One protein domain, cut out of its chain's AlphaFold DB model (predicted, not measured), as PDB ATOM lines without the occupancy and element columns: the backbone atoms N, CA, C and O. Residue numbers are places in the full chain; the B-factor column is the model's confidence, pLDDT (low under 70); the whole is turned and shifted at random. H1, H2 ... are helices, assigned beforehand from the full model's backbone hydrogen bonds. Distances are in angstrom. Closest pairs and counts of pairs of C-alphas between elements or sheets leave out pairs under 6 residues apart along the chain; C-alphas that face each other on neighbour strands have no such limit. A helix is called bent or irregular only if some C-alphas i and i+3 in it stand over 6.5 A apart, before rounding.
ATOM      1  N   LEU A 195      -4.405  21.589 -14.345       78.38
ATOM      2  CA  LEU A 195      -4.174  22.181 -15.649       78.38
ATOM      3  C   LEU A 195      -5.071  21.508 -16.694       78.38
ATOM      4  O   LEU A 195      -5.561  20.393 -16.522       78.38
ATOM      5  N   ALA A 196      -5.253  22.185 -17.827       72.62
ATOM      6  CA  ALA A 196      -6.044  21.664 -18.943       72.62
ATOM      7  C   ALA A 196      -5.491  20.344 -19.520       72.62
ATOM      8  O   ALA A 196      -6.213  19.634 -20.207       72.62
ATOM      9  N   ASP A 197      -4.219  20.027 -19.269       70.81
ATOM     10  CA  ASP A 197      -3.549  18.835 -19.782       70.81
ATOM     11  C   ASP A 197      -3.615  17.631 -18.836       70.81
ATOM     12  O   ASP A 197      -3.171  16.561 -19.232       70.81
ATOM     13  N   ASN A 198      -4.146  17.785 -17.614       76.69
ATOM     14  CA  ASN A 198      -4.054  16.738 -16.595       76.69
ATOM     15  C   ASN A 198      -5.319  16.510 -15.744       76.69
ATOM     16  O   ASN A 198      -5.345  15.602 -14.914       76.69
ATOM     17  N   TYR A 199      -6.404  17.269 -15.951       85.62
ATOM     18  CA  TYR A 199      -7.665  17.015 -15.238       85.62
ATOM     19  C   TYR A 199      -8.264  15.633 -15.547       85.62
ATOM     20  O   TYR A 199      -8.986  15.087 -14.714       85.62
ATOM     21  N   ARG A 200      -7.961  15.058 -16.719       83.69
ATOM     22  CA  ARG A 200      -8.393  13.705 -17.107       83.69
ATOM     23  C   ARG A 200      -7.757  12.615 -16.251       83.69
ATOM     24  O   ARG A 200      -8.392  11.594 -16.026       83.69
ATOM     25  N   ASP A 201      -6.546  12.856 -15.754       81.19
ATOM     26  CA  ASP A 201      -5.786  11.877 -14.976       81.19
ATOM     27  C   ASP A 201      -6.056  12.002 -13.473       81.19
ATOM     28  O   ASP A 201      -6.033  11.002 -12.761       81.19
ATOM     29  N   PHE A 202      -6.334  13.215 -12.981       84.62
ATOM     30  CA  PHE A 202      -6.549  13.451 -11.546       84.62
ATOM     31  C   PHE A 202      -8.007  13.712 -11.200       84.62
ATOM     32  O   PHE A 202      -8.573  13.031 -10.357       84.62
ATOM     33  N   LEU A 203      -8.639  14.696 -11.837       90.69
ATOM     34  CA  LEU A 203      -9.942  15.178 -11.391       90.69
ATOM     35  C   LEU A 203     -11.079  14.234 -11.797       90.69
ATOM     36  O   LEU A 203     -11.910  13.895 -10.960       90.69
ATOM     37  N   ILE A 204     -11.124  13.802 -13.060       91.88
ATOM     38  CA  ILE A 204     -12.211  12.945 -13.562       91.88
ATOM     39  C   ILE A 204     -12.272  11.598 -12.818       91.88
ATOM     40  O   ILE A 204     -13.361  11.256 -12.349       91.88
ATOM     41  N   PRO A 205     -11.161  10.858 -12.625       89.81
ATOM     42  CA  PRO A 205     -11.191   9.593 -11.893       89.81
ATOM     43  C   PRO A 205     -11.637   9.763 -10.438       89.81
ATOM     44  O   PRO A 205     -12.388   8.932  -9.934       89.81
ATOM     45  N   ILE A 206     -11.240  10.862  -9.781       91.50
ATOM     46  CA  ILE A 206     -11.698  11.180  -8.421       91.50
ATOM     47  C   ILE A 206     -13.207  11.453  -8.422       91.50
ATOM     48  O   ILE A 206     -13.929  10.849  -7.638       91.50
ATOM     49  N   LEU A 207     -13.709  12.298  -9.329       93.75
ATOM     50  CA  LEU A 207     -15.135  12.645  -9.394       93.75
ATOM     51  C   LEU A 207     -16.040  11.437  -9.662       93.75
ATOM     52  O   LEU A 207     -17.114  11.335  -9.070       93.75
ATOM     53  N   VAL A 208     -15.621  10.538 -10.556       92.00
ATOM     54  CA  VAL A 208     -16.351   9.301 -10.893       92.00
ATOM     55  C   VAL A 208     -16.186   8.232  -9.801       92.00
ATOM     56  O   VAL A 208     -16.946   7.263  -9.782       92.00
ATOM     57  N   GLY A 209     -15.238   8.417  -8.879       88.75
ATOM     58  CA  GLY A 209     -14.959   7.544  -7.742       88.75
ATOM     59  C   GLY A 209     -15.988   7.618  -6.598       88.75
ATOM     60  O   GLY A 209     -16.880   8.475  -6.585       88.75
ATOM     61  N   PRO A 210     -15.892   6.687  -5.627       87.00
ATOM     62  CA  PRO A 210     -16.838   6.591  -4.520       87.00
ATOM     63  C   PRO A 210     -16.756   7.817  -3.608       87.00
ATOM     64  O   PRO A 210     -15.668   8.316  -3.330       87.00
ATOM     65  N   GLY A 211     -17.914   8.298  -3.151       85.94
ATOM     66  CA  GLY A 211     -18.025   9.440  -2.239       85.94
ATOM     67  C   GLY A 211     -18.162  10.801  -2.932       85.94
ATOM     68  O   GLY A 211     -18.446  11.790  -2.258       85.94
ATOM     69  N   TYR A 212     -18.028  10.861  -4.263       91.56
ATOM     70  CA  TYR A 212     -18.096  12.105  -5.037       91.56
ATOM     71  C   TYR A 212     -19.393  12.216  -5.852       91.56
ATOM     72  O   TYR A 212     -20.468  12.379  -5.265       91.56
ATOM     73  N   LEU A 213     -19.339  12.119  -7.192       91.38
ATOM     74  CA  LEU A 213     -20.549  12.158  -8.031       91.38
ATOM     75  C   LEU A 213     -21.517  11.025  -7.678       91.38
ATOM     76  O   LEU A 213     -22.732  11.185  -7.821       91.38
ATOM     77  N   VAL A 214     -20.980   9.899  -7.197       90.56
ATOM     78  CA  VAL A 214     -21.757   8.800  -6.628       90.56
ATOM     79  C   VAL A 214     -21.603   8.797  -5.105       90.56
ATOM     80  O   VAL A 214     -20.546   8.417  -4.596       90.56
ATOM     81  N   PRO A 215     -22.656   9.156  -4.349       88.06
ATOM     82  CA  PRO A 215     -22.596   9.163  -2.891       88.06
ATOM     83  C   PRO A 215     -22.375   7.766  -2.300       88.06
ATOM     84  O   PRO A 215     -22.855   6.757  -2.833       88.06
ATOM     85  N   ASP A 216     -21.757   7.692  -1.121       86.31
ATOM     86  CA  ASP A 216     -21.613   6.427  -0.383       86.31
ATOM     87  C   ASP A 216     -22.955   5.878   0.112       86.31
ATOM     88  O   ASP A 216     -23.188   4.665   0.145       86.31
ATOM     89  N   SER A 217     -23.894   6.773   0.423       84.19
ATOM     90  CA  SER A 217     -25.246   6.395   0.816       84.19
ATOM     91  C   SER A 217     -26.026   5.824  -0.367       84.19
ATOM     92  O   SER A 217     -26.451   6.551  -1.265       84.19
ATOM     93  N   LYS A 218     -26.317   4.517  -0.321       82.00
ATOM     94  CA  LYS A 218     -27.147   3.823  -1.327       82.00
ATOM     95  C   LYS A 218     -28.532   4.453  -1.523       82.00
ATOM     96  O   LYS A 218     -29.110   4.295  -2.589       82.00
ATOM     97  N   LYS A 219     -29.065   5.164  -0.521       83.00
ATOM     98  CA  LYS A 219     -30.373   5.841  -0.605       83.00
ATOM     99  C   LYS A 219     -30.354   7.058  -1.531       83.00
ATOM    100  O   LYS A 219     -31.391   7.414  -2.074       83.00
ATOM    101  N   MET A 220     -29.188   7.681  -1.693       83.44
ATOM    102  CA  MET A 220     -29.004   8.850  -2.556       83.44
ATOM    103  C   MET A 220     -28.666   8.466  -4.001       83.44
ATOM    104  O   MET A 220     -28.639   9.334  -4.868       83.44
ATOM    105  N   ARG A 221     -28.391   7.179  -4.250       86.62
ATOM    106  CA  ARG A 221     -28.041   6.644  -5.568       86.62
ATOM    107  C   ARG A 221     -29.280   6.447  -6.430       86.62
ATOM    108  O   ARG A 221     -30.352   6.097  -5.936       86.62
ATOM    109  N   SER A 222     -29.101   6.626  -7.730       84.88
ATOM    110  CA  SER A 222     -30.151   6.424  -8.721       84.88
ATOM    111  C   SER A 222     -30.485   4.943  -8.880       84.88
ATOM    112  O   SER A 222     -29.626   4.063  -8.770       84.88
ATOM    113  N   LYS A 223     -31.756   4.670  -9.177       81.06
ATOM    114  CA  LYS A 223     -32.228   3.338  -9.567       81.06
ATOM    115  C   LYS A 223     -32.193   3.200 -11.083       81.06
ATOM    116  O   LYS A 223     -32.494   4.158 -11.796       81.06
ATOM    117  N   TYR A 224     -31.918   1.992 -11.564       77.38
ATOM    118  CA  TYR A 224     -31.903   1.688 -12.995       77.38
ATOM    119  C   TYR A 224     -33.247   1.962 -13.692       77.38
ATOM    120  O   TYR A 224     -33.273   2.383 -14.841       77.38
ATOM    121  N   THR A 225     -34.376   1.763 -13.006       72.00
ATOM    122  CA  THR A 225     -35.710   1.876 -13.618       72.00
ATOM    123  C   THR A 225     -36.081   3.295 -14.049       72.00
ATOM    124  O   THR A 225     -36.814   3.459 -15.020       72.00
ATOM    125  N   ASP A 226     -35.576   4.310 -13.347       73.50
ATOM    126  CA  ASP A 226     -35.925   5.718 -13.571       73.50
ATOM    127  C   ASP A 226     -34.731   6.519 -14.135       73.50
ATOM    128  O   ASP A 226     -34.890   7.434 -14.947       73.50
ATOM    129  N   LEU A 227     -33.494   6.134 -13.773       80.81
ATOM    130  CA  LEU A 227     -32.255   6.857 -14.096       80.81
ATOM    131  C   LEU A 227     -32.359   8.370 -13.840       80.81
ATOM    132  O   LEU A 227     -31.791   9.178 -14.583       80.81
ATOM    133  N   THR A 228     -33.041   8.756 -12.771       83.56
ATOM    134  CA  THR A 228     -33.151  10.135 -12.298       83.56
ATOM    135  C   THR A 228     -32.095  10.417 -11.232       83.56
ATOM    136  O   THR A 228     -31.810   9.581 -10.371       83.56
ATOM    137  N   LEU A 229     -31.471  11.597 -11.304       87.56
ATOM    138  CA  LEU A 229     -30.560  12.063 -10.259       87.56
ATOM    139  C   LEU A 229     -31.360  12.553  -9.055       87.56
ATOM    140  O   LEU A 229     -32.387  13.214  -9.208       87.56
ATOM    141  N   ASN A 230     -30.850  12.276  -7.857       89.00
ATOM    142  CA  ASN A 230     -31.376  12.887  -6.645       89.00
ATOM    143  C   ASN A 230     -31.119  14.415  -6.690       89.00
ATOM    144  O   ASN A 230     -29.969  14.813  -6.904       89.00
ATOM    145  N   PRO A 231     -32.141  15.268  -6.466       87.94
ATOM    146  CA  PRO A 231     -31.990  16.724  -6.486       87.94
ATOM    147  C   PRO A 231     -30.919  17.263  -5.534       87.94
ATOM    148  O   PRO A 231     -30.259  18.244  -5.864       87.94
ATOM    149  N   GLU A 232     -30.712  16.624  -4.380       86.69
ATOM    150  CA  GLU A 232     -29.677  17.034  -3.427       86.69
ATOM    151  C   GLU A 232     -28.284  16.810  -4.018       86.69
ATOM    152  O   GLU A 232     -27.477  17.732  -4.076       86.69
ATOM    153  N   VAL A 233     -28.033  15.614  -4.560       88.94
ATOM    154  CA  VAL A 233     -26.758  15.260  -5.211       88.94
ATOM    155  C   VAL A 233     -26.496  16.161  -6.418       88.94
ATOM    156  O   VAL A 233     -25.371  16.611  -6.637       88.94
ATOM    157  N   GLN A 234     -27.549  16.469  -7.176       90.50
ATOM    158  CA  GLN A 234     -27.481  17.393  -8.299       90.50
ATOM    159  C   GLN A 234     -27.119  18.815  -7.836       90.50
ATOM    160  O   GLN A 234     -26.225  19.431  -8.414       90.50
ATOM    161  N   HIS A 235     -27.767  19.336  -6.790       89.62
ATOM    162  CA  HIS A 235     -27.499  20.679  -6.267       89.62
ATOM    163  C   HIS A 235     -26.058  20.835  -5.770       89.62
ATOM    164  O   HIS A 235     -25.460  21.892  -5.961       89.62
ATOM    165  N   VAL A 236     -25.487  19.781  -5.177       91.56
ATOM    166  CA  VAL A 236     -24.070  19.762  -4.793       91.56
ATOM    167  C   VAL A 236     -23.190  19.912  -6.034       91.56
ATOM    168  O   VAL A 236     -22.462  20.884  -6.173       91.56
ATOM    169  N   TRP A 237     -23.277  19.009  -7.006       94.12
ATOM    170  CA  TRP A 237     -22.229  18.929  -8.028       94.12
ATOM    171  C   TRP A 237     -22.406  19.838  -9.249       94.12
ATOM    172  O   TRP A 237     -21.423  20.101  -9.942       94.12
ATOM    173  N   MET A 238     -23.602  20.376  -9.511       90.69
ATOM    174  CA  MET A 238     -23.833  21.208 -10.704       90.69
ATOM    175  C   MET A 238     -22.976  22.484 -10.734       90.69
ATOM    176  O   MET A 238     -22.438  22.826 -11.786       90.69
ATOM    177  N   GLY A 239     -22.800  23.165  -9.596       91.12
ATOM    178  CA  GLY A 239     -21.966  24.372  -9.507       91.12
ATOM    179  C   GLY A 239     -20.479  24.113  -9.811       91.12
ATOM    180  O   GLY A 239     -19.909  24.791 -10.675       91.12
ATOM    181  N   PRO A 240     -19.843  23.124  -9.153       93.44
ATOM    182  CA  PRO A 240     -18.492  22.676  -9.490       93.44
ATOM    183  C   PRO A 240     -18.333  22.247 -10.952       93.44
ATOM    184  O   PRO A 240     -17.400  22.698 -11.611       93.44
ATOM    185  N   ILE A 241     -19.259  21.441 -11.486       93.56
ATOM    186  CA  ILE A 241     -19.215  20.971 -12.881       93.56
ATOM    187  C   ILE A 241     -19.225  22.152 -13.862       93.56
ATOM    188  O   ILE A 241     -18.419  22.184 -14.794       93.56
ATOM    189  N   ASP A 242     -20.086  23.146 -13.636       91.00
ATOM    190  CA  ASP A 242     -20.138  24.352 -14.467       91.00
ATOM    191  C   ASP A 242     -18.855  25.187 -14.358       91.00
ATOM    192  O   ASP A 242     -18.367  25.718 -15.358       91.00
ATOM    193  N   SER A 243     -18.259  25.240 -13.165       90.56
ATOM    194  CA  SER A 243     -16.975  25.915 -12.939       90.56
ATOM    195  C   SER A 243     -15.824  25.215 -13.671       90.56
ATOM    196  O   SER A 243     -14.991  25.880 -14.285       90.56
ATOM    197  N   PHE A 244     -15.797  23.879 -13.672       93.06
ATOM    198  CA  PHE A 244     -14.793  23.093 -14.391       93.06
ATOM    199  C   PHE A 244     -14.949  23.201 -15.908       93.06
ATOM    200  O   PHE A 244     -13.955  23.397 -16.603       93.06
ATOM    201  N   GLN A 245     -16.179  23.173 -16.430       89.62
ATOM    202  CA  GLN A 245     -16.431  23.400 -17.857       89.62
ATOM    203  C   GLN A 245     -16.037  24.817 -18.299       89.62
ATOM    204  O   GLN A 245     -15.544  24.998 -19.412       89.62
ATOM    205  N   ALA A 246     -16.237  25.824 -17.442       87.88
ATOM    206  CA  ALA A 246     -15.794  27.189 -17.716       87.88
ATOM    207  C   ALA A 246     -14.259  27.316 -17.705       87.88
ATOM    208  O   ALA A 246     -13.701  28.059 -18.513       87.88
ATOM    209  N   ALA A 247     -13.577  26.587 -16.816       86.19
ATOM    210  CA  ALA A 247     -12.117  26.558 -16.749       86.19
ATOM    211  C   ALA A 247     -11.485  25.771 -17.914       86.19
ATOM    212  O   ALA A 247     -10.451  26.184 -18.449       86.19
ATOM    213  N   TRP A 248     -12.106  24.661 -18.327       87.44
ATOM    214  CA  TRP A 248     -11.585  23.739 -19.337       87.44
ATOM    215  C   TRP A 248     -12.665  23.382 -20.374       87.44
ATOM    216  O   TRP A 248     -13.458  22.459 -20.166       87.44
ATOM    217  N   PRO A 249     -12.685  24.072 -21.530       82.62
ATOM    218  CA  PRO A 249     -13.607  23.758 -22.617       82.62
ATOM    219  C   PRO A 249     -13.366  22.337 -23.154       82.62
ATOM    220  O   PRO A 249     -12.356  22.083 -23.810       82.62
ATOM    221  N   GLY A 250     -14.289  21.419 -22.857       82.19
ATOM    222  CA  GLY A 250     -14.184  19.987 -23.185       82.19
ATOM    223  C   GLY A 250     -14.357  19.067 -21.973       82.19
ATOM    224  O   GLY A 250     -14.611  17.880 -22.139       82.19
ATOM    225  N   PHE A 251     -14.324  19.618 -20.756       88.88
ATOM    226  CA  PHE A 251     -14.468  18.845 -19.523       88.88
ATOM    227  C   PHE A 251     -15.734  17.973 -19.487       88.88
ATOM    228  O   PHE A 251     -15.664  16.812 -19.092       88.88
ATOM    229  N   LEU A 252     -16.889  18.499 -19.918       89.44
ATOM    230  CA  LEU A 252     -18.143  17.730 -19.935       89.44
ATOM    231  C   LEU A 252     -18.102  16.537 -20.898       89.44
ATOM    232  O   LEU A 252     -18.668  15.493 -20.583       89.44
ATOM    233  N   GLU A 253     -17.456  16.696 -22.054       86.44
ATOM    234  CA  GLU A 253     -17.263  15.610 -23.019       86.44
ATOM    235  C   GLU A 253     -16.428  14.507 -22.383       86.44
ATOM    236  O   GLU A 253     -16.870  13.365 -22.304       86.44
ATOM    237  N   ASP A 254     -15.269  14.873 -21.842       87.31
ATOM    238  CA  ASP A 254     -14.350  13.919 -21.232       87.31
ATOM    239  C   ASP A 254     -14.951  13.222 -20.011       87.31
ATOM    240  O   ASP A 254     -14.710  12.035 -19.802       87.31
ATOM    241  N   LEU A 255     -15.779  13.926 -19.232       91.81
ATOM    242  CA  LEU A 255     -16.507  13.337 -18.111       91.81
ATOM    243  C   LEU A 255     -17.537  12.303 -18.585       91.81
ATOM    244  O   LEU A 255     -17.608  11.212 -18.020       91.81
ATOM    245  N   ILE A 256     -18.320  12.610 -19.628       90.50
ATOM    246  CA  ILE A 256     -19.270  11.647 -20.209       90.50
ATOM    247  C   ILE A 256     -18.518  10.443 -20.786       90.50
ATOM    248  O   ILE A 256     -18.911   9.305 -20.536       90.50
ATOM    249  N   MET A 257     -17.427  10.680 -21.515       87.19
ATOM    250  CA  MET A 257     -16.612   9.620 -22.109       87.19
ATOM    251  C   MET A 257     -16.009   8.707 -21.038       87.19
ATOM    252  O   MET A 257     -16.067   7.489 -21.190       87.19
ATOM    253  N   ALA A 258     -15.510   9.272 -19.934       87.88
ATOM    254  CA  ALA A 258     -15.000   8.506 -18.798       87.88
ATOM    255  C   ALA A 258     -16.092   7.684 -18.094       87.88
ATOM    256  O   ALA A 258     -15.840   6.565 -17.654       87.88
ATOM    257  N   ILE A 259     -17.321   8.206 -18.011       91.25
ATOM    258  CA  ILE A 259     -18.462   7.446 -17.484       91.25
ATOM    259  C   ILE A 259     -18.806   6.269 -18.411       91.25
ATOM    260  O   ILE A 259     -18.993   5.156 -17.927       91.25
ATOM    261  N   ILE A 260     -18.869   6.493 -19.729       88.06
ATOM    262  CA  ILE A 260     -19.223   5.450 -20.708       88.06
ATOM    263  C   ILE A 260     -18.149   4.357 -20.772       88.06
ATOM    264  O   ILE A 260     -18.477   3.169 -20.826       88.06
ATOM    265  N   SER A 261     -16.869   4.736 -20.752       86.00
ATOM    266  CA  SER A 261     -15.764   3.772 -20.727       86.00
ATOM    267  C   SER A 261     -15.701   2.992 -19.410       86.00
ATOM    268  O   SER A 261     -15.261   1.847 -19.406       86.00
ATOM    269  N   GLY A 262     -16.189   3.581 -18.313       83.38
ATOM    270  CA  GLY A 262     -16.301   2.942 -17.003       83.38
ATOM    271  C   GLY A 262     -17.520   2.031 -16.819       83.38
ATOM    272  O   GLY A 262     -17.654   1.427 -15.751       83.38
ATOM    273  N   PHE A 263     -18.418   1.917 -17.809       85.19
ATOM    274  CA  PHE A 263     -19.577   1.034 -17.698       85.19
ATOM    275  C   PHE A 263     -19.166  -0.437 -17.671       85.19
ATOM    276  O   PHE A 263     -18.569  -0.961 -18.612       85.19
ATOM    277  N   VAL A 264     -19.560  -1.111 -16.593       79.56
ATOM    278  CA  VAL A 264     -19.306  -2.537 -16.373       79.56
ATOM    279  C   VAL A 264     -20.450  -3.374 -16.944       79.56
ATOM    280  O   VAL A 264     -21.619  -2.999 -16.839       79.56
ATOM    281  N   ASP A 265     -20.111  -4.522 -17.534       71.31
ATOM    282  CA  ASP A 265     -21.078  -5.510 -18.012       71.31
ATOM    283  C   ASP A 265     -21.956  -6.026 -16.846       71.31
ATOM    284  O   ASP A 265     -21.424  -6.627 -15.904       71.31
ATOM    285  N   PRO A 266     -23.291  -5.848 -16.911       62.75
ATOM    286  CA  PRO A 266     -24.228  -6.296 -15.881       62.75
ATOM    287  C   PRO A 266     -24.161  -7.799 -15.574       62.75
ATOM    288  O   PRO A 266     -24.533  -8.223 -14.477       62.75
ATOM    289  N   SER A 267     -23.685  -8.616 -16.516       61.16
ATOM    290  CA  SER A 267     -23.518 -10.059 -16.314       61.16
ATOM    291  C   SER A 267     -22.304 -10.418 -15.445       61.16
ATOM    292  O   SER A 267     -22.290 -11.484 -14.835       61.16
ATOM    293  N   LYS A 268     -21.318  -9.516 -15.324       61.00
ATOM    294  CA  LYS A 268     -20.053  -9.722 -14.581       61.00
ATOM    295  C   LYS A 268     -20.030  -9.040 -13.209       61.00
ATOM    296  O   LYS A 268     -19.063  -9.142 -12.456       61.00
ATOM    297  N   THR A 269     -21.113  -8.352 -12.862       56.56
ATOM    298  CA  THR A 269     -21.277  -7.542 -11.648       56.56
ATOM    299  C   THR A 269     -21.075  -8.316 -10.339       56.56
ATOM    300  O   THR A 269     -20.756  -7.727  -9.305       56.56
ATOM    301  N   SER A 270     -21.284  -9.635 -10.354       51.25
ATOM    302  CA  SER A 270     -21.205 -10.496  -9.170       51.25
ATOM    303  C   SER A 270     -19.803 -11.006  -8.831       51.25
ATOM    304  O   SER A 270     -19.638 -11.536  -7.733       51.25
ATOM    305  N   GLU A 271     -18.812 -10.855  -9.717       49.62
ATOM    306  CA  GLU A 271     -17.558 -11.629  -9.644       49.62
ATOM    307  C   GLU A 271     -16.301 -10.831  -9.251       49.62
ATOM    308  O   GLU A 271     -15.249 -11.430  -9.046       49.62
ATOM    309  N   SER A 272     -16.371  -9.506  -9.070       50.12
ATOM    310  CA  SER A 272     -15.192  -8.712  -8.674       50.12
ATOM    311  C   SER A 272     -15.133  -8.470  -7.157       50.12
ATOM    312  O   SER A 272     -15.849  -7.627  -6.602       50.12
ATOM    313  N   LEU A 273     -14.271  -9.238  -6.485       50.66
ATOM    314  CA  LEU A 273     -13.864  -9.023  -5.094       50.66
ATOM    315  C   LEU A 273     -12.735  -7.976  -5.042       50.66
ATOM    316  O   LEU A 273     -11.860  -7.959  -5.903       50.66
ATOM    317  N   THR A 274     -12.754  -7.094  -4.044       53.44
ATOM    318  CA  THR A 274     -11.626  -6.224  -3.689       53.44
ATOM    319  C   THR A 274     -10.503  -7.057  -3.069       53.44
ATOM    320  O   THR A 274     -10.745  -8.178  -2.622       53.44
ATOM    321  N   GLU A 275      -9.291  -6.503  -2.989       50.34
ATOM    322  CA  GLU A 275      -8.127  -7.157  -2.359       50.34
ATOM    323  C   GLU A 275      -8.408  -7.609  -0.907       50.34
ATOM    324  O   GLU A 275      -7.897  -8.635  -0.469       50.34
ATOM    325  N   ASP A 276      -9.329  -6.926  -0.216       44.00
ATOM    326  CA  ASP A 276      -9.823  -7.261   1.132       44.00
ATOM    327  C   ASP A 276     -11.000  -8.269   1.171       44.00
ATOM    328  O   ASP A 276     -11.622  -8.479   2.213       44.00
ATOM    329  N   GLY A 277     -11.383  -8.871   0.040       47.44
ATOM    330  CA  GLY A 277     -12.508  -9.814  -0.049       47.44
ATOM    331  C   GLY A 277     -13.908  -9.175   0.013       47.44
ATOM    332  O   GLY A 277     -14.912  -9.886   0.101       47.44
ATOM    333  N   GLY A 278     -14.005  -7.843  -0.044       55.66
ATOM    334  CA  GLY A 278     -15.263  -7.092  -0.136       55.66
ATOM    335  C   GLY A 278     -15.769  -6.962  -1.579       55.66
ATOM    336  O   GLY A 278     -15.027  -7.150  -2.530       55.66
ATOM    337  N   LYS A 279     -17.047  -6.622  -1.795       63.41
ATOM    338  CA  LYS A 279     -17.540  -6.298  -3.152       63.41
ATOM    339  C   LYS A 279     -17.124  -4.877  -3.521       63.41
ATOM    340  O   LYS A 279     -17.439  -3.954  -2.770       63.41
ATOM    341  N   ASN A 280     -16.495  -4.682  -4.681       70.88
ATOM    342  CA  ASN A 280     -16.118  -3.344  -5.134       70.88
ATOM    343  C   ASN A 280     -17.389  -2.493  -5.383       70.88
ATOM    344  O   ASN A 280     -18.209  -2.858  -6.234       70.88
ATOM    345  N   PRO A 281     -17.590  -1.363  -4.671       72.94
ATOM    346  CA  PRO A 281     -18.797  -0.547  -4.800       72.94
ATOM    347  C   PRO A 281     -19.048  -0.042  -6.220       72.94
ATOM    348  O   PRO A 281     -20.211   0.117  -6.589       72.94
ATOM    349  N   GLN A 282     -17.984   0.171  -7.003       78.81
ATOM    350  CA  GLN A 282     -18.064   0.683  -8.372       78.81
ATOM    351  C   GLN A 282     -18.736  -0.306  -9.322       78.81
ATOM    352  O   GLN A 282     -19.376   0.101 -10.285       78.81
ATOM    353  N   TYR A 283     -18.669  -1.601  -9.016       76.38
ATOM    354  CA  TYR A 283     -19.352  -2.631  -9.788       76.38
ATOM    355  C   TYR A 283     -20.841  -2.671  -9.441       76.38
ATOM    356  O   TYR A 283     -21.622  -3.178 -10.219       76.38
ATOM    357  N   SER A 284     -21.301  -2.103  -8.321       81.44
ATOM    358  CA  SER A 284     -22.725  -2.154  -7.966       81.44
ATOM    359  C   SER A 284     -23.622  -1.524  -9.039       81.44
ATOM    360  O   SER A 284     -23.416  -0.385  -9.448       81.44
ATOM    361  N   MET A 285     -24.723  -2.199  -9.374       80.19
ATOM    362  CA  MET A 285     -25.748  -1.690 -10.292       80.19
ATOM    363  C   MET A 285     -26.257  -0.286  -9.918       80.19
ATOM    364  O   MET A 285     -26.429   0.576 -10.779       80.19
ATOM    365  N   SER A 286     -26.443  -0.013  -8.621       83.19
ATOM    366  CA  SER A 286     -26.836   1.315  -8.111       83.19
ATOM    367  C   SER A 286     -25.778   2.399  -8.360       83.19
ATOM    368  O   SER A 286     -26.105   3.566  -8.579       83.19
ATOM    369  N   TYR A 287     -24.503   2.013  -8.333       88.25
ATOM    370  CA  TYR A 287     -23.380   2.904  -8.591       88.25
ATOM    371  C   TYR A 287     -23.347   3.282 -10.072       88.25
ATOM    372  O   TYR A 287     -23.423   4.461 -10.417       88.25
ATOM    373  N   GLN A 288     -23.372   2.265 -10.936       87.69
ATOM    374  CA  GLN A 288     -23.410   2.410 -12.390       87.69
ATOM    375  C   GLN A 288     -24.653   3.183 -12.861       87.69
ATOM    376  O   GLN A 288     -24.549   4.085 -13.689       87.69
ATOM    377  N   SER A 289     -25.816   2.936 -12.246       87.06
ATOM    378  CA  SER A 289     -27.051   3.693 -12.507       87.06
ATOM    379  C   SER A 289     -26.905   5.179 -12.178       87.06
ATOM    380  O   SER A 289     -27.402   6.015 -12.922       87.06
ATOM    381  N   THR A 290     -26.208   5.526 -11.092       90.56
ATOM    382  CA  THR A 290     -25.987   6.932 -10.704       90.56
ATOM    383  C   THR A 290     -25.056   7.640 -11.686       90.56
ATOM    384  O   THR A 290     -25.339   8.767 -12.093       90.56
ATOM    385  N   LEU A 291     -23.985   6.973 -12.131       91.19
ATOM    386  CA  LEU A 291     -23.111   7.504 -13.182       91.19
ATOM    387  C   LEU A 291     -23.859   7.682 -14.509       91.19
ATOM    388  O   LEU A 291     -23.766   8.736 -15.136       91.19
ATOM    389  N   ALA A 292     -24.666   6.696 -14.905       90.31
ATOM    390  CA  ALA A 292     -25.505   6.786 -16.095       90.31
ATOM    391  C   ALA A 292     -26.515   7.943 -16.002       90.31
ATOM    392  O   ALA A 292     -26.723   8.663 -16.979       90.31
ATOM    393  N   SER A 293     -27.097   8.175 -14.821       91.25
ATOM    394  CA  SER A 293     -27.956   9.332 -14.553       91.25
ATOM    395  C   SER A 293     -27.215  10.663 -14.697       91.25
ATOM    396  O   SER A 293     -27.780  11.596 -15.268       91.25
ATOM    397  N   TRP A 294     -25.953  10.752 -14.265       94.25
ATOM    398  CA  TRP A 294     -25.101  11.926 -14.497       94.25
ATOM    399  C   TRP A 294     -24.822  12.157 -15.979       94.25
ATOM    400  O   TRP A 294     -25.098  13.250 -16.480       94.25
ATOM    401  N   ALA A 295     -24.361  11.133 -16.702       91.38
ATOM    402  CA  ALA A 295     -24.111  11.231 -18.141       91.38
ATOM    403  C   ALA A 295     -25.374  11.663 -18.901       91.38
ATOM    404  O   ALA A 295     -25.331  12.586 -19.714       91.38
ATOM    405  N   LYS A 296     -26.525  11.068 -18.568       90.31
ATOM    406  CA  LYS A 296     -27.832  11.409 -19.140       90.31
ATOM    407  C   LYS A 296     -28.240  12.849 -18.839       90.31
ATOM    408  O   LYS A 296     -28.709  13.559 -19.730       90.31
ATOM    409  N   HIS A 297     -28.071  13.291 -17.593       91.19
ATOM    410  CA  HIS A 297     -28.411  14.650 -17.184       91.19
ATOM    411  C   HIS A 297     -27.562  15.686 -17.925       91.19
ATOM    412  O   HIS A 297     -28.117  16.625 -18.498       91.19
ATOM    413  N   ILE A 298     -26.241  15.498 -17.969       89.94
ATOM    414  CA  ILE A 298     -25.312  16.404 -18.660       89.94
ATOM    415  C   ILE A 298     -25.599  16.412 -20.167       89.94
ATOM    416  O   ILE A 298     -25.723  17.486 -20.761       89.94
ATOM    417  N   LEU A 299     -25.794  15.236 -20.774       87.62
ATOM    418  CA  LEU A 299     -26.140  15.100 -22.189       87.62
ATOM    419  C   LEU A 299     -27.409  15.893 -22.529       87.62
ATOM    420  O   LEU A 299     -27.400  16.700 -23.455       87.62
ATOM    421  N   LYS A 300     -28.491  15.742 -21.755       86.44
ATOM    422  CA  LYS A 300     -29.741  16.478 -22.005       86.44
ATOM    423  C   LYS A 300     -29.621  17.978 -21.762       86.44
ATOM    424  O   LYS A 300     -30.118  18.767 -22.560       86.44
ATOM    425  N   THR A 301     -29.022  18.372 -20.640       83.88
ATOM    426  CA  THR A 301     -29.094  19.761 -20.157       83.88
ATOM    427  C   THR A 301     -28.011  20.668 -20.714       83.88
ATOM    428  O   THR A 301     -28.261  21.868 -20.839       83.88
ATOM    429  N   LYS A 302     -26.833  20.131 -21.049       80.75
ATOM    430  CA  LYS A 302     -25.662  20.916 -21.470       80.75
ATOM    431  C   LYS A 302     -25.222  20.627 -22.907       80.75
ATOM    432  O   LYS A 302     -24.657  21.516 -23.542       80.75
ATOM    433  N   VAL A 303     -25.469  19.419 -23.425       79.75
ATOM    434  CA  VAL A 303     -25.025  19.014 -24.773       79.75
ATOM    435  C   VAL A 303     -26.139  19.177 -25.806       79.75
ATOM    436  O   VAL A 303     -26.011  20.015 -26.692       79.75
ATOM    437  N   LEU A 304     -27.242  18.435 -25.671       80.25
ATOM    438  CA  LEU A 304     -28.349  18.404 -26.639       80.25
ATOM    439  C   LEU A 304     -29.162  19.705 -26.681       80.25
ATOM    440  O   LEU A 304     -29.747  20.034 -27.709       80.25
ATOM    441  N   SER A 305     -29.196  20.448 -25.573       78.12
ATOM    442  CA  SER A 305     -29.864  21.751 -25.470       78.12
ATOM    443  C   SER A 305     -29.093  22.888 -26.151       78.12
ATOM    444  O   SER A 305     -29.668  23.949 -26.398       78.12
ATOM    445  N   ASN A 306     -27.800  22.694 -26.441       71.75
ATOM    446  CA  ASN A 306     -26.935  23.723 -26.996       71.75
ATOM    447  C   ASN A 306     -26.661  23.458 -28.490       71.75
ATOM    448  O   ASN A 306     -25.850  22.589 -28.817       71.75
ATOM    449  N   PRO A 307     -27.263  24.231 -29.412       61.75
ATOM    450  CA  PRO A 307     -27.100  24.025 -30.851       61.75
ATOM    451  C   PRO A 307     -25.675  24.300 -31.357       61.75
ATOM    452  O   PRO A 307     -25.337  23.896 -32.464       61.75
ATOM    453  N   ALA A 308     -24.809  24.950 -30.569       62.00
ATOM    454  CA  ALA A 308     -23.398  25.113 -30.928       62.00
ATOM    455  C   ALA A 308     -22.614  23.788 -30.860       62.00
ATOM    456  O   ALA A 308     -21.640  23.625 -31.584       62.00
ATOM    457  N   ASN A 309     -23.062  22.831 -30.038       61.25
ATOM    458  CA  ASN A 309     -22.386  21.545 -29.835       61.25
ATOM    459  C   ASN A 309     -22.720  20.503 -30.918       61.25
ATOM    460  O   ASN A 309     -22.027  19.492 -31.029       61.25
ATOM    461  N   SER A 310     -23.764  20.742 -31.721       54.78
ATOM    462  CA  SER A 310     -24.057  19.962 -32.933       54.78
ATOM    463  C   SER A 310     -23.279  20.451 -34.158       54.78
ATOM    464  O   SER A 310     -23.318  19.806 -35.201       54.78
ATOM    465  N   VAL A 311     -22.593  21.597 -34.061       52.88
ATOM    466  CA  VAL A 311     -21.739  22.119 -35.132       52.88
ATOM    467  C   VAL A 311     -20.336  21.547 -34.945       52.88
ATOM    468  O   VAL A 311     -19.749  21.682 -33.870       52.88
ATOM    469  N   ALA A 312     -19.801  20.906 -35.987       52.72
ATOM    470  CA  ALA A 312     -18.455  20.338 -36.011       52.72
ATOM    471  C   ALA A 312     -17.431  21.319 -35.413       52.72
ATOM    472  O   ALA A 312     -17.164  22.387 -35.967       52.72
ATOM    473  N   SER A 313     -16.890  20.984 -34.242       47.28
ATOM    474  CA  SER A 313     -16.009  21.872 -33.480       47.28
ATOM    475  C   SER A 313     -14.542  21.482 -33.690       47.28
ATOM    476  O   SER A 313     -13.836  21.152 -32.736       47.28
ATOM    477  N   GLY A 314     -14.056  21.493 -34.934       45.03
ATOM    478  CA  GLY A 314     -12.650  21.195 -35.222       45.03
ATOM    479  C   GLY A 314     -12.355  20.815 -36.670       45.03
ATOM    480  O   GLY A 314     -13.263  20.611 -37.469       45.03
ATOM    481  N   GLU A 315     -11.059  20.703 -36.975       42.59
ATOM    482  CA  GLU A 315     -10.488  20.356 -38.289       42.59
ATOM    483  C   GLU A 315     -10.955  18.986 -38.837       42.59
ATOM    484  O   GLU A 315     -10.826  18.754 -40.035       42.59
ATOM    485  N   ASP A 316     -11.554  18.125 -37.998       46.03
ATOM    486  CA  ASP A 316     -11.920  16.731 -38.319       46.03
ATOM    487  C   ASP A 316     -13.435  16.490 -38.532       46.03
ATOM    488  O   ASP A 316     -13.864  15.356 -38.723       46.03
ATOM    489  N   GLY A 317     -14.279  17.527 -38.501       47.62
ATOM    490  CA  GLY A 317     -15.684  17.430 -38.934       47.62
ATOM    491  C   GLY A 317     -16.677  16.681 -38.021       47.62
ATOM    492  O   GLY A 317     -17.878  16.828 -38.236       47.62
ATOM    493  N   ALA A 318     -16.239  15.930 -37.002       54.69
ATOM    494  CA  ALA A 318     -17.133  15.217 -36.075       54.69
ATOM    495  C   ALA A 318     -17.711  16.141 -34.982       54.69
ATOM    496  O   ALA A 318     -17.005  16.987 -34.418       54.69
ATOM    497  N   SER A 319     -19.004  15.991 -34.675       72.81
ATOM    498  CA  SER A 319     -19.658  16.709 -33.575       72.81
ATOM    499  C   SER A 319     -19.441  15.998 -32.233       72.81
ATOM    500  O   SER A 319     -19.186  14.796 -32.175       72.81
ATOM    501  N   LEU A 320     -19.605  16.726 -31.123       77.50
ATOM    502  CA  LEU A 320     -19.570  16.155 -29.768       77.50
ATOM    503  C   LEU A 320     -20.556  14.981 -29.606       77.50
ATOM    504  O   LEU A 320     -20.284  14.000 -28.915       77.50
ATOM    505  N   ILE A 321     -21.717  15.083 -30.253       81.50
ATOM    506  CA  ILE A 321     -22.758  14.052 -30.214       81.50
ATOM    507  C   ILE A 321     -22.270  12.772 -30.903       81.50
ATOM    508  O   ILE A 321     -22.559  11.681 -30.412       81.50
ATOM    509  N   ASP A 322     -21.495  12.900 -31.981       82.69
ATOM    510  CA  ASP A 322     -20.950  11.757 -32.719       82.69
ATOM    511  C   ASP A 322     -19.925  10.996 -31.874       82.69
ATOM    512  O   ASP A 322     -19.995   9.771 -31.795       82.69
ATOM    513  N   ASN A 323     -19.051  11.706 -31.148       81.88
ATOM    514  CA  ASN A 323     -18.080  11.087 -30.237       81.88
ATOM    515  C   ASN A 323     -18.773  10.295 -29.113       81.88
ATOM    516  O   ASN A 323     -18.419   9.147 -28.838       81.88
ATOM    517  N   ILE A 324     -19.805  10.882 -28.491       84.31
ATOM    518  CA  ILE A 324     -20.589  10.220 -27.434       84.31
ATOM    519  C   ILE A 324     -21.331   8.999 -27.995       84.31
ATOM    520  O   ILE A 324     -21.381   7.947 -27.352       84.31
ATOM    521  N   MET A 325     -21.901   9.119 -29.197       85.44
ATOM    522  CA  MET A 325     -22.587   8.018 -29.873       85.44
ATOM    523  C   MET A 325     -21.619   6.878 -30.192       85.44
ATOM    524  O   MET A 325     -21.913   5.724 -29.881       85.44
ATOM    525  N   GLN A 326     -20.444   7.196 -30.738       85.69
ATOM    526  CA  GLN A 326     -19.394   6.226 -31.029       85.69
ATOM    527  C   GLN A 326     -18.939   5.499 -29.760       85.69
ATOM    528  O   GLN A 326     -18.814   4.276 -29.777       85.69
ATOM    529  N   ALA A 327     -18.769   6.212 -28.642       83.81
ATOM    530  CA  ALA A 327     -18.433   5.594 -27.360       83.81
ATOM    531  C   ALA A 327     -19.530   4.641 -26.860       83.81
ATOM    532  O   ALA A 327     -19.231   3.532 -26.419       83.81
ATOM    533  N   CYS A 328     -20.802   5.039 -26.974       85.12
ATOM    534  CA  CYS A 328     -21.934   4.191 -26.592       85.12
ATOM    535  C   CYS A 328     -22.023   2.912 -27.436       85.12
ATOM    536  O   CYS A 328     -22.401   1.864 -26.912       85.12
ATOM    537  N   LEU A 329     -21.698   3.002 -28.730       84.12
ATOM    538  CA  LEU A 329     -21.689   1.863 -29.652       84.12
ATOM    539  C   LEU A 329     -20.452   0.972 -29.469       84.12
ATOM    540  O   LEU A 329     -20.550  -0.237 -29.652       84.12
ATOM    541  N   GLY A 330     -19.309   1.552 -29.091       81.44
ATOM    542  CA  GLY A 330     -18.081   0.812 -28.792       81.44
ATOM    543  C   GLY A 330     -18.155  -0.002 -27.497       81.44
ATOM    544  O   GLY A 330     -17.521  -1.050 -27.408       81.44
ATOM    545  N   ASN A 331     -18.951   0.444 -26.518       79.31
ATOM    546  CA  ASN A 331     -19.224  -0.284 -25.275       79.31
ATOM    547  C   ASN A 331     -20.746  -0.477 -25.071       79.31
ATOM    548  O   ASN A 331     -21.376   0.269 -24.308       79.31
ATOM    549  N   PRO A 332     -21.379  -1.431 -25.785       81.56
ATOM    550  CA  PRO A 332     -22.819  -1.658 -25.693       81.56
ATOM    551  C   PRO A 332     -23.200  -2.180 -24.300       81.56
ATOM    552  O   PRO A 332     -22.726  -3.222 -23.856       81.56
ATOM    553  N   ASN A 333     -24.077  -1.450 -23.610       83.69
ATOM    554  CA  ASN A 333     -24.457  -1.702 -22.224       83.69
ATOM    555  C   ASN A 333     -25.914  -1.249 -21.976       83.69
ATOM    556  O   ASN A 333     -26.425  -0.350 -22.651       83.69
ATOM    557  N   ILE A 334     -26.578  -1.810 -20.959       82.50
ATOM    558  CA  ILE A 334     -27.915  -1.385 -20.496       82.50
ATOM    559  C   ILE A 334     -28.001   0.106 -20.149       82.50
ATOM    560  O   ILE A 334     -29.088   0.678 -20.170       82.50
ATOM    561  N   PHE A 335     -26.877   0.753 -19.838       84.88
ATOM    562  CA  PHE A 335     -26.827   2.196 -19.607       84.88
ATOM    563  C   PHE A 335     -26.621   2.983 -20.905       84.88
ATOM    564  O   PHE A 335     -27.272   4.014 -21.103       84.88
ATOM    565  N   SER A 336     -25.785   2.486 -21.825       85.12
ATOM    566  CA  SER A 336     -25.519   3.174 -23.092       85.12
ATOM    567  C   SER A 336     -26.760   3.222 -23.992       85.12
ATOM    568  O   SER A 336     -26.978   4.241 -24.651       85.12
ATOM    569  N   ARG A 337     -27.680   2.238 -23.910       84.75
ATOM    570  CA  ARG A 337     -28.985   2.327 -24.607       84.75
ATOM    571  C   ARG A 337     -29.797   3.568 -24.236       84.75
ATOM    572  O   ARG A 337     -30.509   4.106 -25.083       84.75
ATOM    573  N   HIS A 338     -29.719   4.035 -22.988       83.56
ATOM    574  CA  HIS A 338     -30.516   5.171 -22.531       83.56
ATOM    575  C   HIS A 338     -29.972   6.477 -23.103       83.56
ATOM    576  O   HIS A 338     -30.754   7.315 -23.547       83.56
ATOM    577  N   LEU A 339     -28.644   6.602 -23.170       85.06
ATOM    578  CA  LEU A 339     -27.975   7.718 -23.833       85.06
ATOM    579  C   LEU A 339     -28.294   7.726 -25.336       85.06
ATOM    580  O   LEU A 339     -28.701   8.759 -25.865       85.06
ATOM    581  N   LEU A 340     -28.223   6.568 -26.005       85.50
ATOM    582  CA  LEU A 340     -28.592   6.429 -27.422       85.50
ATOM    583  C   LEU A 340     -30.063   6.776 -27.685       85.50
ATOM    584  O   LEU A 340     -30.372   7.424 -28.682       85.50
ATOM    585  N   THR A 341     -30.971   6.396 -26.782       85.44
ATOM    586  CA  THR A 341     -32.402   6.729 -26.886       85.44
ATOM    587  C   THR A 341     -32.640   8.235 -26.778       85.44
ATOM    588  O   THR A 341     -33.454   8.794 -27.516       85.44
ATOM    589  N   ASP A 342     -31.919   8.909 -25.883       84.06
ATOM    590  CA  ASP A 342     -32.021  10.359 -25.722       84.06
ATOM    591  C   ASP A 342     -31.439  11.113 -26.930       84.06
ATOM    592  O   ASP A 342     -32.033  12.099 -27.373       84.06
ATOM    593  N   ILE A 343     -30.350  10.610 -27.526       84.56
ATOM    594  CA  ILE A 343     -29.797  11.136 -28.787       84.56
ATOM    595  C   ILE A 343     -30.792  10.930 -29.940       84.56
ATOM    596  O   ILE A 343     -31.107  11.881 -30.658       84.56
ATOM    597  N   ALA A 344     -31.347   9.723 -30.083       84.25
ATOM    598  CA  ALA A 344     -32.347   9.394 -31.101       84.25
ATOM    599  C   ALA A 344     -33.619  10.252 -30.971       84.25
ATOM    600  O   ALA A 344     -34.206  10.664 -31.968       84.25
ATOM    601  N   SER A 345     -34.035  10.570 -29.746       83.56
ATOM    602  CA  SER A 345     -35.209  11.420 -29.507       83.56
ATOM    603  C   SER A 345     -34.985  12.870 -29.952       83.56
ATOM    604  O   SER A 345     -35.942  13.545 -30.334       83.56
ATOM    605  N   ASN A 346     -33.735  13.346 -29.923       79.12
ATOM    606  CA  ASN A 346     -33.377  14.710 -30.309       79.12
ATOM    607  C   ASN A 346     -33.047  14.847 -31.809       79.12
ATOM    608  O   ASN A 346     -33.192  15.935 -32.361       79.12
ATOM    609  N   ASN A 347     -32.637  13.762 -32.483       78.50
ATOM    610  CA  ASN A 347     -32.309  13.760 -33.913       78.50
ATOM    611  C   ASN A 347     -33.049  12.644 -34.679       78.50
ATOM    612  O   ASN A 347     -32.695  11.466 -34.609       78.50
ATOM    613  N   LYS A 348     -34.052  13.042 -35.474       75.31
ATOM    614  CA  LYS A 348     -34.917  12.125 -36.235       75.31
ATOM    615  C   LYS A 348     -34.191  11.338 -37.333       75.31
ATOM    616  O   LYS A 348     -34.631  10.236 -37.645       75.31
ATOM    617  N   GLU A 349     -33.119  11.876 -37.913       76.06
ATOM    618  CA  GLU A 349     -32.357  11.207 -38.983       76.06
ATOM    619  C   GLU A 349     -31.481  10.079 -38.428       76.06
ATOM    620  O   GLU A 349     -31.373   9.000 -39.009       76.06
ATOM    621  N   VAL A 350     -30.903  10.307 -37.250       78.75
ATOM    622  CA  VAL A 350     -30.082   9.321 -36.537       78.75
ATOM    623  C   VAL A 350     -30.957   8.250 -35.871       78.75
ATOM    624  O   VAL A 350     -30.559   7.090 -35.761       78.75
ATOM    625  N   ALA A 351     -32.185   8.598 -35.474       79.12
ATOM    626  CA  ALA A 351     -33.106   7.695 -34.786       79.12
ATOM    627  C   ALA A 351     -33.406   6.395 -35.551       79.12
ATOM    628  O   ALA A 351     -33.495   5.329 -34.938       79.12
ATOM    629  N   SER A 352     -33.560   6.463 -36.878       78.62
ATOM    630  CA  SER A 352     -33.821   5.279 -37.711       78.62
ATOM    631  C   SER A 352     -32.640   4.307 -37.712       78.62
ATOM    632  O   SER A 352     -32.853   3.095 -37.667       78.62
ATOM    633  N   HIS A 353     -31.416   4.835 -37.691       81.81
ATOM    634  CA  HIS A 353     -30.173   4.069 -37.690       81.81
ATOM    635  C   HIS A 353     -29.835   3.487 -36.313       81.81
ATOM    636  O   HIS A 353     -29.286   2.394 -36.237       81.81
ATOM    637  N   LEU A 354     -30.199   4.170 -35.220       84.19
ATOM    638  CA  LEU A 354     -29.955   3.685 -33.855       84.19
ATOM    639  C   LEU A 354     -30.977   2.647 -33.375       84.19
ATOM    640  O   LEU A 354     -30.674   1.860 -32.480       84.19
ATOM    641  N   LYS A 355     -32.181   2.607 -33.956       81.12
ATOM    642  CA  LYS A 355     -33.259   1.710 -33.510       81.12
ATOM    643  C   LYS A 355     -32.878   0.215 -33.507       81.12
ATOM    644  O   LYS A 355     -33.184  -0.442 -32.511       81.12
ATOM    645  N   PRO A 356     -32.203  -0.340 -34.537       82.69
ATOM    646  CA  PRO A 356     -31.735  -1.727 -34.506       82.69
ATOM    647  C   PRO A 356     -30.730  -1.990 -33.380       82.69
ATOM    648  O   PRO A 356     -30.807  -3.026 -32.730       82.69
ATOM    649  N   PHE A 357     -29.833  -1.039 -33.097       80.06
ATOM    650  CA  PHE A 357     -28.850  -1.162 -32.017       80.06
ATOM    651  C   PHE A 357     -29.501  -1.118 -30.636       80.06
ATOM    652  O   PHE A 357     -29.157  -1.918 -29.774       80.06
ATOM    653  N   ILE A 358     -30.475  -0.227 -30.431       81.44
ATOM    654  CA  ILE A 358     -31.240  -0.179 -29.178       81.44
ATOM    655  C   ILE A 358     -31.961  -1.519 -28.959       81.44
ATOM    656  O   ILE A 358     -31.859  -2.082 -27.873       81.44
ATOM    657  N   SER A 359     -32.590  -2.076 -30.004       81.00
ATOM    658  CA  SER A 359     -33.218  -3.406 -29.940       81.00
ATOM    659  C   SER A 359     -32.209  -4.511 -29.625       81.00
ATOM    660  O   SER A 359     -32.492  -5.379 -28.807       81.00
ATOM    661  N   PHE A 360     -31.023  -4.472 -30.240       82.38
ATOM    662  CA  PHE A 360     -29.956  -5.434 -29.968       82.38
ATOM    663  C   PHE A 360     -29.512  -5.395 -28.502       82.38
ATOM    664  O   PHE A 360     -29.356  -6.450 -27.888       82.38
ATOM    665  N   VAL A 361     -29.325  -4.203 -27.925       78.94
ATOM    666  CA  VAL A 361     -28.962  -4.063 -26.506       78.94
ATOM    667  C   VAL A 361     -30.098  -4.562 -25.608       78.94
ATOM    668  O   VAL A 361     -29.836  -5.285 -24.646       78.94
ATOM    669  N   ASP A 362     -31.352  -4.238 -25.938       78.31
ATOM    670  CA  ASP A 362     -32.523  -4.706 -25.188       78.31
ATOM    671  C   ASP A 362     -32.628  -6.244 -25.187       78.31
ATOM    672  O   ASP A 362     -32.909  -6.830 -24.141       78.31
ATOM    673  N   ASP A 363     -32.353  -6.904 -26.316       78.88
ATOM    674  CA  ASP A 363     -32.367  -8.368 -26.422       78.88
ATOM    675  C   ASP A 363     -31.149  -9.018 -25.746       78.88
ATOM    676  O   ASP A 363     -31.294 -10.026 -25.051       78.88
ATOM    677  N   SER A 364     -29.962  -8.419 -25.889       77.06
ATOM    678  CA  SER A 364     -28.698  -8.961 -25.362       77.06
ATOM    679  C   SER A 364     -28.626  -8.931 -23.836       77.06
ATOM    680  O   SER A 364     -28.084  -9.847 -23.222       77.06
ATOM    681  N   PHE A 365     -29.196  -7.900 -23.207       72.50
ATOM    682  CA  PHE A 365     -29.143  -7.720 -21.752       72.50
ATOM    683  C   PHE A 365     -30.495  -7.925 -21.060       72.50
ATOM    684  O   PHE A 365     -30.635  -7.641 -19.867       72.50
ATOM    685  N   LYS A 366     -31.487  -8.462 -21.780       69.94
ATOM    686  CA  LYS A 366     -32.850  -8.693 -21.285       69.94
ATOM    687  C   LYS A 366     -32.878  -9.435 -19.950       69.94
ATOM    688  O   LYS A 366     -33.570  -9.017 -19.029       69.94
ATOM    689  N   SER A 367     -32.082 -10.495 -19.823       63.88
ATOM    690  CA  SER A 367     -31.999 -11.307 -18.603       63.88
ATOM    691  C   SER A 367     -31.424 -10.534 -17.412       63.88
ATOM    692  O   SER A 367     -31.909 -10.697 -16.298       63.88
ATOM    693  N   ALA A 368     -30.441  -9.654 -17.635       62.91
ATOM    694  CA  ALA A 368     -29.863  -8.818 -16.580       62.91
ATOM    695  C   ALA A 368     -30.840  -7.722 -16.125       62.91
ATOM    696  O   ALA A 368     -30.990  -7.467 -14.933       62.91
ATOM    697  N   VAL A 369     -31.567  -7.122 -17.074       61.00
ATOM    698  CA  VAL A 369     -32.635  -6.156 -16.784       61.00
ATOM    699  C   VAL A 369     -33.772  -6.815 -16.000       61.00
ATOM    700  O   VAL A 369     -34.262  -6.240 -15.032       61.00
ATOM    701  N   ILE A 370     -34.174  -8.030 -16.382       59.69
ATOM    702  CA  ILE A 370     -35.239  -8.781 -15.704       59.69
ATOM    703  C   ILE A 370     -34.803  -9.218 -14.301       59.69
ATOM    704  O   ILE A 370     -35.591  -9.064 -13.375       59.69
ATOM    705  N   ALA A 371     -33.569  -9.695 -14.112       60.28
ATOM    706  CA  ALA A 371     -33.053 -10.086 -12.796       60.28
ATOM    707  C   ALA A 371     -33.022  -8.921 -11.786       60.28
ATOM    708  O   ALA A 371     -33.251  -9.125 -10.598       60.28
ATOM    709  N   GLU A 372     -32.786  -7.691 -12.249       59.69
ATOM    710  CA  GLU A 372     -32.838  -6.492 -11.400       59.69
ATOM    711  C   GLU A 372     -34.276  -6.014 -11.137       59.69
ATOM    712  O   GLU A 372     -34.596  -5.576 -10.030       59.69
ATOM    713  N   VAL A 373     -35.171  -6.126 -12.127       53.62
ATOM    714  CA  VAL A 373     -36.593  -5.753 -11.992       53.62
ATOM    715  C   VAL A 373     -37.389  -6.792 -11.181       53.62
ATOM    716  O   VAL A 373     -38.366  -6.431 -10.526       53.62
ATOM    717  N   SER A 374     -36.973  -8.064 -11.162       48.97
ATOM    718  CA  SER A 374     -37.657  -9.157 -10.445       48.97
ATOM    719  C   SER A 374     -37.462  -9.143  -8.924       48.97
ATOM    720  O   SER A 374     -38.125  -9.905  -8.220       48.97
ATOM    721  N   ASN A 375     -36.652  -8.217  -8.393       50.19
ATOM    722  CA  ASN A 375     -36.650  -7.897  -6.962       50.19
ATOM    723  C   ASN A 375     -37.972  -7.247  -6.484       50.19
ATOM    724  O   ASN A 375     -38.147  -7.059  -5.281       50.19
ATOM    725  N   ASP A 376     -38.914  -6.950  -7.392       46.00
ATOM    726  CA  ASP A 376     -40.312  -6.624  -7.086       46.00
ATOM    727  C   ASP A 376     -41.241  -7.817  -7.409       46.00
ATOM    728  O   ASP A 376     -41.419  -8.209  -8.566       46.00
ATOM    729  N   ALA A 377     -41.908  -8.364  -6.383       43.69
ATOM    730  CA  ALA A 377     -42.742  -9.579  -6.440       43.69
ATOM    731  C   ALA A 377     -43.874  -9.571  -7.499       43.69
ATOM    732  O   ALA A 377     -44.362 -10.622  -7.902       43.69
ATOM    733  N   SER A 378     -44.269  -8.392  -7.984       50.12
ATOM    734  CA  SER A 378     -45.296  -8.175  -9.019       50.12
ATOM    735  C   SER A 378     -44.849  -8.579 -10.438       50.12
ATOM    736  O   SER A 378     -45.679  -8.848 -11.311       50.12
ATOM    737  N   ALA A 379     -43.539  -8.640 -10.693       45.38
ATOM    738  CA  ALA A 379     -43.001  -8.963 -12.015       45.38
ATOM    739  C   ALA A 379     -43.022 -10.475 -12.323       45.38
ATOM    740  O   ALA A 379     -43.252 -10.859 -13.471       45.38
ATOM    741  N   LEU A 380     -42.877 -11.324 -11.298       46.94
ATOM    742  CA  LEU A 380     -42.862 -12.791 -11.414       46.94
ATOM    743  C   LEU A 380     -44.193 -13.368 -11.925       46.94
ATOM    744  O   LEU A 380     -44.204 -14.305 -12.722       46.94
ATOM    745  N   GLU A 381     -45.328 -12.783 -11.532       51.91
ATOM    746  CA  GLU A 381     -46.649 -13.218 -12.011       51.91
ATOM    747  C   GLU A 381     -46.855 -12.916 -13.501       51.91
ATOM    748  O   GLU A 381     -47.467 -13.706 -14.223       51.91
ATOM    749  N   LYS A 382     -46.293 -11.808 -13.998       55.19
ATOM    750  CA  LYS A 382     -46.373 -11.441 -15.421       55.19
ATOM    751  C   LYS A 382     -45.499 -12.343 -16.290       55.19
ATOM    752  O   LYS A 382     -45.874 -12.648 -17.422       55.19
ATOM    753  N   GLU A 383     -44.370 -12.799 -15.756       51.56
ATOM    754  CA  GLU A 383     -43.479 -13.745 -16.425       51.56
ATOM    755  C   GLU A 383     -44.098 -15.147 -16.528       51.56
ATOM    756  O   GLU A 383     -44.050 -15.761 -17.594       51.56
ATOM    757  N   LEU A 384     -44.778 -15.615 -15.475       54.56
ATOM    758  CA  LEU A 384     -45.501 -16.891 -15.490       54.56
ATOM    759  C   LEU A 384     -46.583 -16.917 -16.581       54.56
ATOM    760  O   LEU A 384     -46.691 -17.889 -17.329       54.56
ATOM    761  N   VAL A 385     -47.327 -15.817 -16.725       64.69
ATOM    762  CA  VAL A 385     -48.366 -15.667 -17.754       64.69
ATOM    763  C   VAL A 385     -47.767 -15.646 -19.167       64.69
ATOM    764  O   VAL A 385     -48.308 -16.279 -20.075       64.69
ATOM    765  N   PHE A 386     -46.630 -14.973 -19.363       53.41
ATOM    766  CA  PHE A 386     -45.960 -14.878 -20.665       53.41
ATOM    767  C   PHE A 386     -45.279 -16.190 -21.099       53.41
ATOM    768  O   PHE A 386     -45.320 -16.579 -22.269       53.41
ATOM    769  N   LEU A 387     -44.664 -16.915 -20.162       53.66
ATOM    770  CA  LEU A 387     -44.068 -18.221 -20.455       53.66
ATOM    771  C   LEU A 387     -45.148 -19.269 -20.753       53.66
ATOM    772  O   LEU A 387     -44.978 -20.081 -21.665       53.66
ATOM    773  N   GLN A 388     -46.289 -19.202 -20.062       59.44
ATOM    774  CA  GLN A 388     -47.452 -20.043 -20.354       59.44
ATOM    775  C   GLN A 388     -48.051 -19.758 -21.739       59.44
ATOM    776  O   GLN A 388     -48.462 -20.703 -22.418       59.44
ATOM    777  N   SER A 389     -48.063 -18.502 -22.207       55.75
ATOM    778  CA  SER A 389     -48.543 -18.183 -23.560       55.75
ATOM    779  C   SER A 389     -47.602 -18.697 -24.655       55.75
ATOM    780  O   SER A 389     -48.078 -19.254 -25.642       55.75
ATOM    781  N   ARG A 390     -46.276 -18.619 -24.459       51.84
ATOM    782  CA  ARG A 390     -45.300 -19.168 -25.424       51.84
ATOM    783  C   ARG A 390     -45.317 -20.693 -25.508       51.84
ATOM    784  O   ARG A 390     -45.135 -21.243 -26.591       51.84
ATOM    785  N   LEU A 391     -45.540 -21.385 -24.390       58.34
ATOM    786  CA  LEU A 391     -45.686 -22.846 -24.382       58.34
ATOM    787  C   LEU A 391     -46.888 -23.294 -25.223       58.34
ATOM    788  O   LEU A 391     -46.822 -24.314 -25.909       58.34
ATOM    789  N   LYS A 392     -47.953 -22.486 -25.215       61.25
ATOM    790  CA  LYS A 392     -49.166 -22.710 -25.999       61.25
ATOM    791  C   LYS A 392     -48.939 -22.478 -27.499       61.25
ATOM    792  O   LYS A 392     -49.312 -23.329 -28.296       61.25
TER     793      LYS A 392
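Overview. This is residues 195 to 392 of the 525 residues of the protein "Las1-domain-containing protein" of Rhizoclosmatium globosum (UniProt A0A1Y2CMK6). Four helices, H3, H4, H5 and H6, make an up-and-down bundle, each running against the one before it; H1 and H2 pack on H3, and H7 packs on H6. Beyond H7 the short H8 and then H9 lead away from this body, and residues 384 to 392 of H9 stick out. The printed part has 198 residues with nine named helices, H1 to H9 in chain order, and no named strand: the class is all helix. It is compact, with a radius of gyration of the C-alphas of 18.3 A and spans of 60 by 47 by 30 A.

Arrangement. Start at H1, residues 203 to 208, which touches H3, residues 251 to 261, the hub, at a steep tilt of 47 degrees; the closest C-alphas, of Ile 204 and Leu 255, are 6.3 A apart. H2, residues 231 to 247, touches H3 with residues 241 to 245 alone, closest at the C-alphas of Gln 245 and Phe 251, 5.2 A. H3 and H4, residues 285 to 303, form a helical hairpin at 34.7 degrees, only just a shallow tilt, with the C-alphas of Ile 256 and Ala 295 closest at 5.3 A. H5, residues 320 to 330, touches H3 the same way at a shallow tilt of 11 degrees, closest at the C-alphas of Ile 260 and Cys 328, 6.6 A. H5 and H6, residues 336 to 346, form a hairpin at 36 degrees, only just steep, with the C-alphas of Cys 328 and Ser 336 closest at 5.1 A. H6 also touches H4, closest at the C-alphas of Lys 296 and Leu 339, 6.0 A. H6 and H7, residues 348 to 364, form a hairpin at 22 degrees, closest at the C-alphas of Ala 344 and Ala 351, 4.1 A. H8, residues 366 to 373, and H7 meet only through their link. H9, residues 378 to 392, is close to H8 but not clearly touching, with the C-alphas of Val 373 and Ala 379 closest at 7.2 A. Every O i to N i+4 pair is within hydrogen-bond range in H1, H3, H4, H5, H6 and H8; the counts are 11 of 13 in H2, 9 of 13 in H7 and 10 of 11 in H9.

Along the chain. Find C-alpha 203 at (-9.942, 15.178, -11.391), where H1 begins. H2 is 24.4 A long with a kink of 32 degrees near residue 238, and is only just irregular: C-alphas 236 and 239 are 6.9 A apart. Look for H4 from C-alpha 285 at (-25.748, -1.690, -10.292); it is 25.3 A long. H3, H5 and H6 are 15.2, 15.4 and 15.7 A long. H7, 24.5 A, has a kink of 40 degrees near residue 355 and is only just irregular: C-alphas 353 and 356 are 6.8 A apart. H9, 22.7 A, ends at C-alpha 392 at (-49.166, -22.710, -25.999).

Size, cuts and confidence. The C-alphas of Leu 195 and Lys 392, the two farthest apart, are 64.4 A apart. The printed part has no cut; the links H1 to H2, H3 to H4 and H4 to H5 are long. Look for pLDDT under 70 at residues 266 to 279, 307 to 318 and 366 to 392; the mean of the printed part is 76.3.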